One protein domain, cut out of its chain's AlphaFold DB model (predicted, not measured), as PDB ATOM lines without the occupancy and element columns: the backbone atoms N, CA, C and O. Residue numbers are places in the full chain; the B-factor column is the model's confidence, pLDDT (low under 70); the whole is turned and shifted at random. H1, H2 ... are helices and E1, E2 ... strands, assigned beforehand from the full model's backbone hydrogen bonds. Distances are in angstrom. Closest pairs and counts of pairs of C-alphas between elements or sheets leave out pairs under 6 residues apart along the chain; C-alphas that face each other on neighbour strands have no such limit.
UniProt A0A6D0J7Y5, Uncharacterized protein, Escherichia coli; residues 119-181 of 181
ATOM      1  N   GLN A 119      78.872   3.442  71.922       91.94
ATOM      2  CA  GLN A 119      78.825   4.833  72.391       91.94
ATOM      3  C   GLN A 119      79.920   5.673  71.745       91.94
ATOM      4  O   GLN A 119      79.632   6.763  71.274       91.94
ATOM      5  N   SER A 120      81.137   5.141  71.610       93.69
ATOM      6  CA  SER A 120      82.225   5.857  70.928       93.69
ATOM      7  C   SER A 120      81.932   6.139  69.446       93.69
ATOM      8  O   SER A 120      82.436   7.110  68.887       93.69
ATOM      9  N   TYR A 121      81.104   5.310  68.799       95.75
ATOM     10  CA  TYR A 121      80.633   5.563  67.439       95.75
ATOM     11  C   TYR A 121      79.533   6.628  67.398       95.75
ATOM     12  O   TYR A 121      79.492   7.421  66.452       95.75
ATOM     13  N   CYS A 122      78.611   6.596  68.364       95.81
ATOM     14  CA  CYS A 122      77.423   7.446  68.394       95.81
ATOM     15  C   CYS A 122      77.699   8.846  68.936       95.81
ATOM     16  O   CYS A 122      77.152   9.803  68.399       95.81
ATOM     17  N   GLU A 123      78.517   8.980  69.973       93.62
ATOM     18  CA  GLU A 123      78.804  10.255  70.619       93.62
ATOM     19  C   GLU A 123      79.811  11.065  69.791       93.62
ATOM     20  O   GLU A 123      80.773  10.529  69.237       93.62
ATOM     21  N   CYS A 124      79.596  12.374  69.675       91.50
ATOM     22  CA  CYS A 124      80.534  13.253  68.980       91.50
ATOM     23  C   CYS A 124      80.573  14.649  69.594       91.50
ATOM     24  O   CYS A 124      79.594  15.101  70.178       91.50
ATOM     25  N   VAL A 125      81.678  15.365  69.396       89.19
ATOM     26  CA  VAL A 125      81.784  16.765  69.815       89.19
ATOM     27  C   VAL A 125      81.254  17.685  68.712       89.19
ATOM     28  O   VAL A 125      81.642  17.552  67.546       89.19
ATOM     29  N   SER A 126      80.368  18.613  69.081       85.88
ATOM     30  CA  SER A 126      80.021  19.783  68.265       85.88
ATOM     31  C   SER A 126      80.663  21.020  68.870       85.88
ATOM     32  O   SER A 126      80.626  21.169  70.087       85.88
ATOM     33  N   ASN A 127      81.219  21.893  68.027       80.44
ATOM     34  CA  ASN A 127      81.908  23.116  68.454       80.44
ATOM     35  C   ASN A 127      81.063  24.388  68.225       80.44
ATOM     36  O   ASN A 127      81.561  25.494  68.419       80.44
ATOM     37  N   TYR A 128      79.804  24.258  67.790       69.69
ATOM     38  CA  TYR A 128      78.924  25.389  67.478       69.69
ATOM     39  C   TYR A 128      77.539  25.210  68.122       69.69
ATOM     40  O   TYR A 128      76.953  24.136  67.959       69.69
ATOM     41  N   PRO A 129      76.986  26.218  68.835       65.62
ATOM     42  CA  PRO A 129      77.576  27.511  69.229       65.62
ATOM     43  C   PRO A 129      78.518  27.429  70.460       65.62
ATOM     44  O   PRO A 129      78.826  28.440  71.085       65.62
ATOM     45  N   GLY A 130      78.961  26.230  70.837       77.56
ATOM     46  CA  GLY A 130      79.909  25.957  71.920       77.56
ATOM     47  C   GLY A 130      80.349  24.493  71.870       77.56
ATOM     48  O   GLY A 130      79.866  23.755  71.013       77.56
ATOM     49  N   ASN A 131      81.243  24.071  72.768       86.38
ATOM     50  CA  ASN A 131      81.682  22.676  72.842       86.38
ATOM     51  C   ASN A 131      80.650  21.839  73.601       86.38
ATOM     52  O   ASN A 131      80.450  22.020  74.801       86.38
ATOM     53  N   TYR A 132      79.999  20.916  72.904       87.56
ATOM     54  CA  TYR A 132      79.043  19.983  73.493       87.56
ATOM     55  C   TYR A 132      79.411  18.549  73.147       87.56
ATOM     56  O   TYR A 132      79.774  18.254  72.006       87.56
ATOM     57  N   LEU A 133      79.232  17.651  74.113       91.00
ATOM     58  CA  LEU A 133      79.092  16.228  73.847       91.00
ATOM     59  C   LEU A 133      77.681  15.991  73.307       91.00
ATOM     60  O   LEU A 133      76.704  16.156  74.037       91.00
ATOM     61  N   LEU A 134      77.571  15.615  72.037       92.44
ATOM     62  CA  LEU A 134      76.310  15.195  71.442       92.44
ATOM     63  C   LEU A 134      76.123  13.682  71.611       92.44
ATOM     64  O   LEU A 134      77.055  12.928  71.326       92.44
ATOM     65  N   PRO A 135      74.912  13.221  71.966       94.25
ATOM     66  CA  PRO A 135      74.600  11.798  72.120       94.25
ATOM     67  C   PRO A 135      74.335  11.072  70.789       94.25
ATOM     68  O   PRO A 135      74.067   9.874  70.783       94.25
ATOM     69  N   CYS A 136      74.370  11.780  69.653       94.44
ATOM     70  CA  CYS A 136      74.159  11.197  68.330       94.44
ATOM     71  C   CYS A 136      74.963  11.921  67.246       94.44
ATOM     72  O   CYS A 136      74.803  13.120  67.013       94.44
ATOM     73  N   ARG A 137      75.761  11.155  66.500       93.06
ATOM     74  CA  ARG A 137      76.616  11.648  65.416       93.06
ATOM     75  C   ARG A 137      75.849  12.213  64.225       93.06
ATOM     76  O   ARG A 137      76.419  12.992  63.470       93.06
ATOM     77  N   LEU A 138      74.592  11.804  64.027       91.94
ATOM     78  CA  LEU A 138      73.745  12.342  62.954       91.94
ATOM     79  C   LEU A 138      73.291  13.773  63.239       91.94
ATOM     80  O   LEU A 138      72.875  14.471  62.324       91.94
ATOM     81  N   LEU A 139      73.409  14.215  64.491       90.31
ATOM     82  CA  LEU A 139      73.111  15.584  64.896       90.31
ATOM     83  C   LEU A 139      74.328  16.509  64.734       90.31
ATOM     84  O   LEU A 139      74.236  17.711  64.982       90.31
ATOM     85  N   ARG A 140      75.476  15.970  64.292       83.88
ATOM     86  CA  ARG A 140      76.679  16.751  63.999       83.88
ATOM     87  C   ARG A 140      76.403  17.716  62.842       83.88
ATOM     88  O   ARG A 140      76.020  17.286  61.760       83.88
ATOM     89  N   GLY A 141      76.665  19.004  63.063       72.62
ATOM     90  CA  GLY A 141      76.470  20.053  62.055       72.62
ATOM     91  C   GLY A 141      75.096  20.722  62.092       72.62
ATOM     92  O   GLY A 141      74.777  21.486  61.187       72.62
ATOM     93  N   TRP A 142      74.279  20.464  63.118       67.00
ATOM     94  CA  TRP A 142      73.077  21.261  63.321       67.00
ATOM     95  C   TRP A 142      73.417  22.571  64.024       67.00
ATOM     96  O   TRP A 142      73.581  22.643  65.243       67.00
ATOM     97  N   GLU A 143      73.559  23.611  63.218       63.47
ATOM     98  CA  GLU A 143      73.755  24.965  63.699       63.47
ATOM     99  C   GLU A 143      72.417  25.516  64.210       63.47
ATOM    100  O   GLU A 143      71.498  25.770  63.436       63.47
ATOM    101  N   GLY A 144      72.304  25.704  65.530       64.25
ATOM    102  CA  GLY A 144      71.403  26.724  66.068       64.25
ATOM    103  C   GLY A 144      70.105  26.306  66.757       64.25
ATOM    104  O   GLY A 144      69.270  27.186  66.939       64.25
ATOM    105  N   GLY A 145      69.901  25.068  67.210       69.19
ATOM    106  CA  GLY A 145      68.717  24.828  68.060       69.19
ATOM    107  C   GLY A 145      68.917  23.996  69.312       69.19
ATOM    108  O   GLY A 145      67.971  23.403  69.821       69.19
ATOM    109  N   VAL A 146      70.139  24.012  69.834       80.94
ATOM    110  CA  VAL A 146      70.354  23.814  71.264       80.94
ATOM    111  C   VAL A 146      70.983  25.079  71.840       80.94
ATOM    112  O   VAL A 146      71.837  25.706  71.207       80.94
ATOM    113  N   SER A 147      70.520  25.500  73.009       82.75
ATOM    114  CA  SER A 147      70.918  26.742  73.657       82.75
ATOM    115  C   SER A 147      70.714  26.656  75.164       82.75
ATOM    116  O   SER A 147      69.606  26.397  75.635       82.75
ATOM    117  N   ASP A 148      71.756  27.003  75.919       82.31
ATOM    118  CA  ASP A 148      71.695  27.168  77.379       82.31
ATOM    119  C   ASP A 148      70.767  28.323  77.812       82.31
ATOM    120  O   ASP A 148      70.485  28.490  78.994       82.31
ATOM    121  N   LYS A 149      70.314  29.163  76.869       85.31
ATOM    122  CA  LYS A 149      69.442  30.317  77.149       85.31
ATOM    123  C   LYS A 149      67.954  29.979  77.109       85.31
ATOM    124  O   LYS A 149      67.139  30.816  77.491       85.31
ATOM    125  N   LEU A 150      67.587  28.815  76.578       86.12
ATOM    126  CA  LEU A 150      66.193  28.386  76.548       86.12
ATOM    127  C   LEU A 150      65.786  27.834  77.923       86.12
ATOM    128  O   LEU A 150      66.624  27.271  78.621       86.12
ATOM    129  N   PRO A 151      64.504  27.942  78.315       92.81
ATOM    130  CA  PRO A 151      64.023  27.463  79.615       92.81
ATOM    131  C   PRO A 151      63.912  25.929  79.708       92.81
ATOM    132  O   PRO A 151      63.372  25.413  80.682       92.81
ATOM    133  N   PHE A 152      64.384  25.198  78.695       92.31
ATOM    134  CA  PHE A 152      64.275  23.744  78.578       92.31
ATOM    135  C   PHE A 152      65.636  23.086  78.786       92.31
ATOM    136  O   PHE A 152      66.666  23.667  78.436       92.31
ATOM    137  N   SER A 153      65.655  21.858  79.305       92.44
ATOM    138  CA  SER A 153      66.913  21.138  79.511       92.44
ATOM    139  C   SER A 153      67.617  20.848  78.177       92.44
ATOM    140  O   SER A 153      66.973  20.715  77.135       92.44
ATOM    141  N   LEU A 154      68.948  20.712  78.191       90.81
ATOM    142  CA  LEU A 154      69.698  20.307  76.993       90.81
ATOM    143  C   LEU A 154      69.220  18.950  76.447       90.81
ATOM    144  O   LEU A 154      69.158  18.770  75.232       90.81
ATOM    145  N   ALA A 155      68.828  18.031  77.338       93.62
ATOM    146  CA  ALA A 155      68.272  16.729  76.983       93.62
ATOM    147  C   ALA A 155      66.945  16.855  76.210       93.62
ATOM    148  O   ALA A 155      66.776  16.206  75.178       93.62
ATOM    149  N   ASP A 156      66.037  17.735  76.641       94.44
ATOM    150  CA  ASP A 156      64.770  17.971  75.931       94.44
ATOM    151  C   ASP A 156      65.014  18.611  74.563       94.44
ATOM    152  O   ASP A 156      64.437  18.203  73.556       94.44
ATOM    153  N   GLN A 157      65.919  19.593  74.505       92.38
ATOM    154  CA  GLN A 157      66.244  20.285  73.258       92.38
ATOM    155  C   GLN A 157      66.854  19.328  72.219       92.38
ATOM    156  O   GLN A 157      66.463  19.350  71.050       92.38
ATOM    157  N   ILE A 158      67.779  18.447  72.625       92.50
ATOM    158  CA  ILE A 158      68.389  17.477  71.704       92.50
ATOM    159  C   ILE A 158      67.440  16.342  71.330       92.50
ATOM    160  O   ILE A 158      67.517  15.835  70.211       92.50
ATOM    161  N   GLN A 159      66.529  15.957  72.228       94.38
ATOM    162  CA  GLN A 159      65.471  15.004  71.916       94.38
ATOM    163  C   GLN A 159      64.553  15.573  70.828       94.38
ATOM    164  O   GLN A 159      64.335  14.903  69.817       94.38
ATOM    165  N   ALA A 160      64.112  16.828  70.969       92.19
ATOM    166  CA  ALA A 160      63.279  17.498  69.973       92.19
ATOM    167  C   ALA A 160      63.993  17.606  68.616       92.19
ATOM    168  O   ALA A 160      63.408  17.331  67.564       92.19
ATOM    169  N   LEU A 161      65.293  17.921  68.630       90.44
ATOM    170  CA  LEU A 161      66.112  17.884  67.424       90.44
ATOM    171  C   LEU A 161      66.144  16.481  66.799       90.44
ATOM    172  O   LEU A 161      65.944  16.349  65.593       90.44
ATOM    173  N   ALA A 162      66.377  15.433  67.590       91.81
ATOM    174  CA  ALA A 162      66.434  14.060  67.095       91.81
ATOM    175  C   ALA A 162      65.112  13.606  66.458       91.81
ATOM    176  O   ALA A 162      65.145  12.881  65.459       91.81
ATOM    177  N   VAL A 163      63.968  14.065  66.982       89.56
ATOM    178  CA  VAL A 163      62.647  13.863  66.360       89.56
ATOM    179  C   VAL A 163      62.606  14.536  64.991       89.56
ATOM    180  O   VAL A 163      62.286  13.882  64.002       89.56
ATOM    181  N   SER A 164      63.017  15.807  64.902       86.56
ATOM    182  CA  SER A 164      63.028  16.555  63.634       86.56
ATOM    183  C   SER A 164      63.966  15.979  62.564       86.56
ATOM    184  O   SER A 164      63.829  16.313  61.393       86.56
ATOM    185  N   LYS A 165      64.944  15.159  62.972       86.06
ATOM    186  CA  LYS A 165      65.945  14.519  62.103       86.06
ATOM    187  C   LYS A 165      65.669  13.036  61.847       86.06
ATOM    188  O   LYS A 165      66.516  12.361  61.260       86.06
ATOM    189  N   GLY A 166      64.556  12.505  62.356       86.94
ATOM    190  CA  GLY A 166      64.181  11.106  62.159       86.94
ATOM    191  C   GLY A 166      65.159  10.104  62.786       86.94
ATOM    192  O   GLY A 166      65.316   8.990  62.277       86.94
ATOM    193  N   CYS A 167      65.848  10.486  63.868       91.25
ATOM    194  CA  CYS A 167      66.788   9.616  64.584       91.25
ATOM    195  C   CYS A 167      66.442   9.389  66.064       91.25
ATOM    196  O   CYS A 167      67.176   8.666  66.737       91.25
ATOM    197  N   SER A 168      65.343   9.963  66.570       91.06
ATOM    198  CA  SER A 168      64.886   9.800  67.963       91.06
ATOM    199  C   SER A 168      64.531   8.360  68.342       91.06
ATOM    200  O   SER A 168      64.603   8.012  69.514       91.06
ATOM    201  N   TRP A 169      64.180   7.521  67.368       88.50
ATOM    202  CA  TRP A 169      63.840   6.113  67.584       88.50
ATOM    203  C   TRP A 169      65.060   5.220  67.871       88.50
ATOM    204  O   TRP A 169      64.902   4.079  68.299       88.50
ATOM    205  N   CYS A 170      66.277   5.697  67.577       92.00
ATOM    206  CA  CYS A 170      67.489   4.884  67.627       92.00
ATOM    207  C   CYS A 170      67.758   4.373  69.057       92.00
ATOM    208  O   CYS A 170      67.907   5.198  69.958       92.00
ATOM    209  N   PRO A 171      67.944   3.056  69.277       91.19
ATOM    210  CA  PRO A 171      68.201   2.510  70.616       91.19
ATOM    211  C   PRO A 171      69.473   3.031  71.297       91.19
ATOM    212  O   PRO A 171      69.586   2.969  72.515       91.19
ATOM    213  N   ASN A 172      70.428   3.547  70.518       93.75
ATOM    214  CA  ASN A 172      71.682   4.104  71.027       93.75
ATOM    215  C   ASN A 172      71.604   5.615  71.313       93.75
ATOM    216  O   ASN A 172      72.627   6.230  71.624       93.75
ATOM    217  N   PHE A 173      70.431   6.236  71.152       95.06
ATOM    218  CA  PHE A 173      70.230   7.654  71.425       95.06
ATOM    219  C   PHE A 173      69.859   7.880  72.893       95.06
ATOM    220  O   PHE A 173      68.795   7.485  73.355       95.06
ATOM    221  N   HIS A 174      70.755   8.563  73.600       95.38
ATOM    222  CA  HIS A 174      70.681   8.818  75.038       95.38
ATOM    223  C   HIS A 174      70.724  10.333  75.297       95.38
ATOM    224  O   HIS A 174      71.815  10.878  75.511       95.38
ATOM    225  N   PRO A 175      69.589  11.055  75.184       94.81
ATOM    226  CA  PRO A 175      69.553  12.519  75.256       94.81
ATOM    227  C   PRO A 175      70.139  13.085  76.559       94.81
ATOM    228  O   PRO A 175      70.764  14.143  76.543       94.81
ATOM    229  N   GLU A 176      70.022  12.352  77.665       95.12
ATOM    230  CA  GLU A 176      70.541  12.699  78.991       95.12
ATOM    231  C   GLU A 176      72.066  12.834  79.054       95.12
ATOM    232  O   GLU A 176      72.606  13.456  79.967       95.12
ATOM    233  N   LYS A 177      72.782  12.268  78.080       92.69
ATOM    234  CA  LYS A 177      74.240  12.388  77.998       92.69
ATOM    235  C   LYS A 177      74.711  13.697  77.396       92.69
ATOM    236  O   LYS A 177      75.914  13.976  77.431       92.69
ATOM    237  N   MET A 178      73.801  14.474  76.812       91.12
ATOM    238  CA  MET A 178      74.164  15.772  76.287       91.12
ATOM    239  C   MET A 178      74.674  16.661  77.416       91.12
ATOM    240  O   MET A 178      73.995  16.888  78.414       91.12
ATOM    241  N   LYS A 179      75.875  17.202  77.230       89.38
ATOM    242  CA  LYS A 179      76.476  18.143  78.172       89.38
ATOM    243  C   LYS A 179      77.446  19.071  77.472       89.38
ATOM    244  O   LYS A 179      78.019  18.727  76.438       89.38
ATOM    245  N   ARG A 180      77.653  20.235  78.072       87.88
ATOM    246  CA  ARG A 180      78.720  21.151  77.682       87.88
ATOM    247  C   ARG A 180      80.077  20.591  78.130       87.88
ATOM    248  O   ARG A 180      80.156  19.972  79.194       87.88
ATOM    249  N   ILE A 181      81.104  20.772  77.301       87.12
ATOM    250  CA  ILE A 181      82.504  20.401  77.568       87.12
ATOM    251  C   ILE A 181      83.331  21.676  77.732       87.12
ATOM    252  O   ILE A 181      83.110  22.629  76.948       87.12
TER     253      ILE A 181
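This is residues 119 to 181 of the 181 residues of an uncharacterized protein of Escherichia coli (UniProt A0A6D0J7Y5). Little regular structure: a small hairpin, E1 and E2, and one helix, H2, lie at opposite sides of the domain, with long loops between, the last of which returns to E2. The 63 printed residues hold, in order, H1, E1, E2 and H2, 21 residues in a mixed class; the sheet E1 - E2 is antiparallel. It is compact, with radius of gyration of the C-alphas 10.4 A, and rounded, 29 by 20 by 18 A.

H1, residues 119 to 122, begins at C-alpha (78.825, 4.833, 72.391). E1 is residues 124 to 126 and E2 132 to 134. H2, residues 154 to 164, 15.4 A long, ends at C-alpha (63.028, 16.555, 63.634).

In the hairpin E1 and E2, N 134 and O 124 are 2.8 A apart, within hydrogen-bond range. Residues 132 to 133 of E2 pair antiparallel with 179 to 180. E1 and H2 are apart. Every O i to N i+4 pair in H2 is within hydrogen-bond range; H1 is too short for one.

The C-alphas farthest apart, Tyr 121 and Pro 151, are 30.1 A apart. The printed part has no cut. The link E2 to H2 is long. pLDDT is under 70 at residues 128 to 129 and 142 to 145.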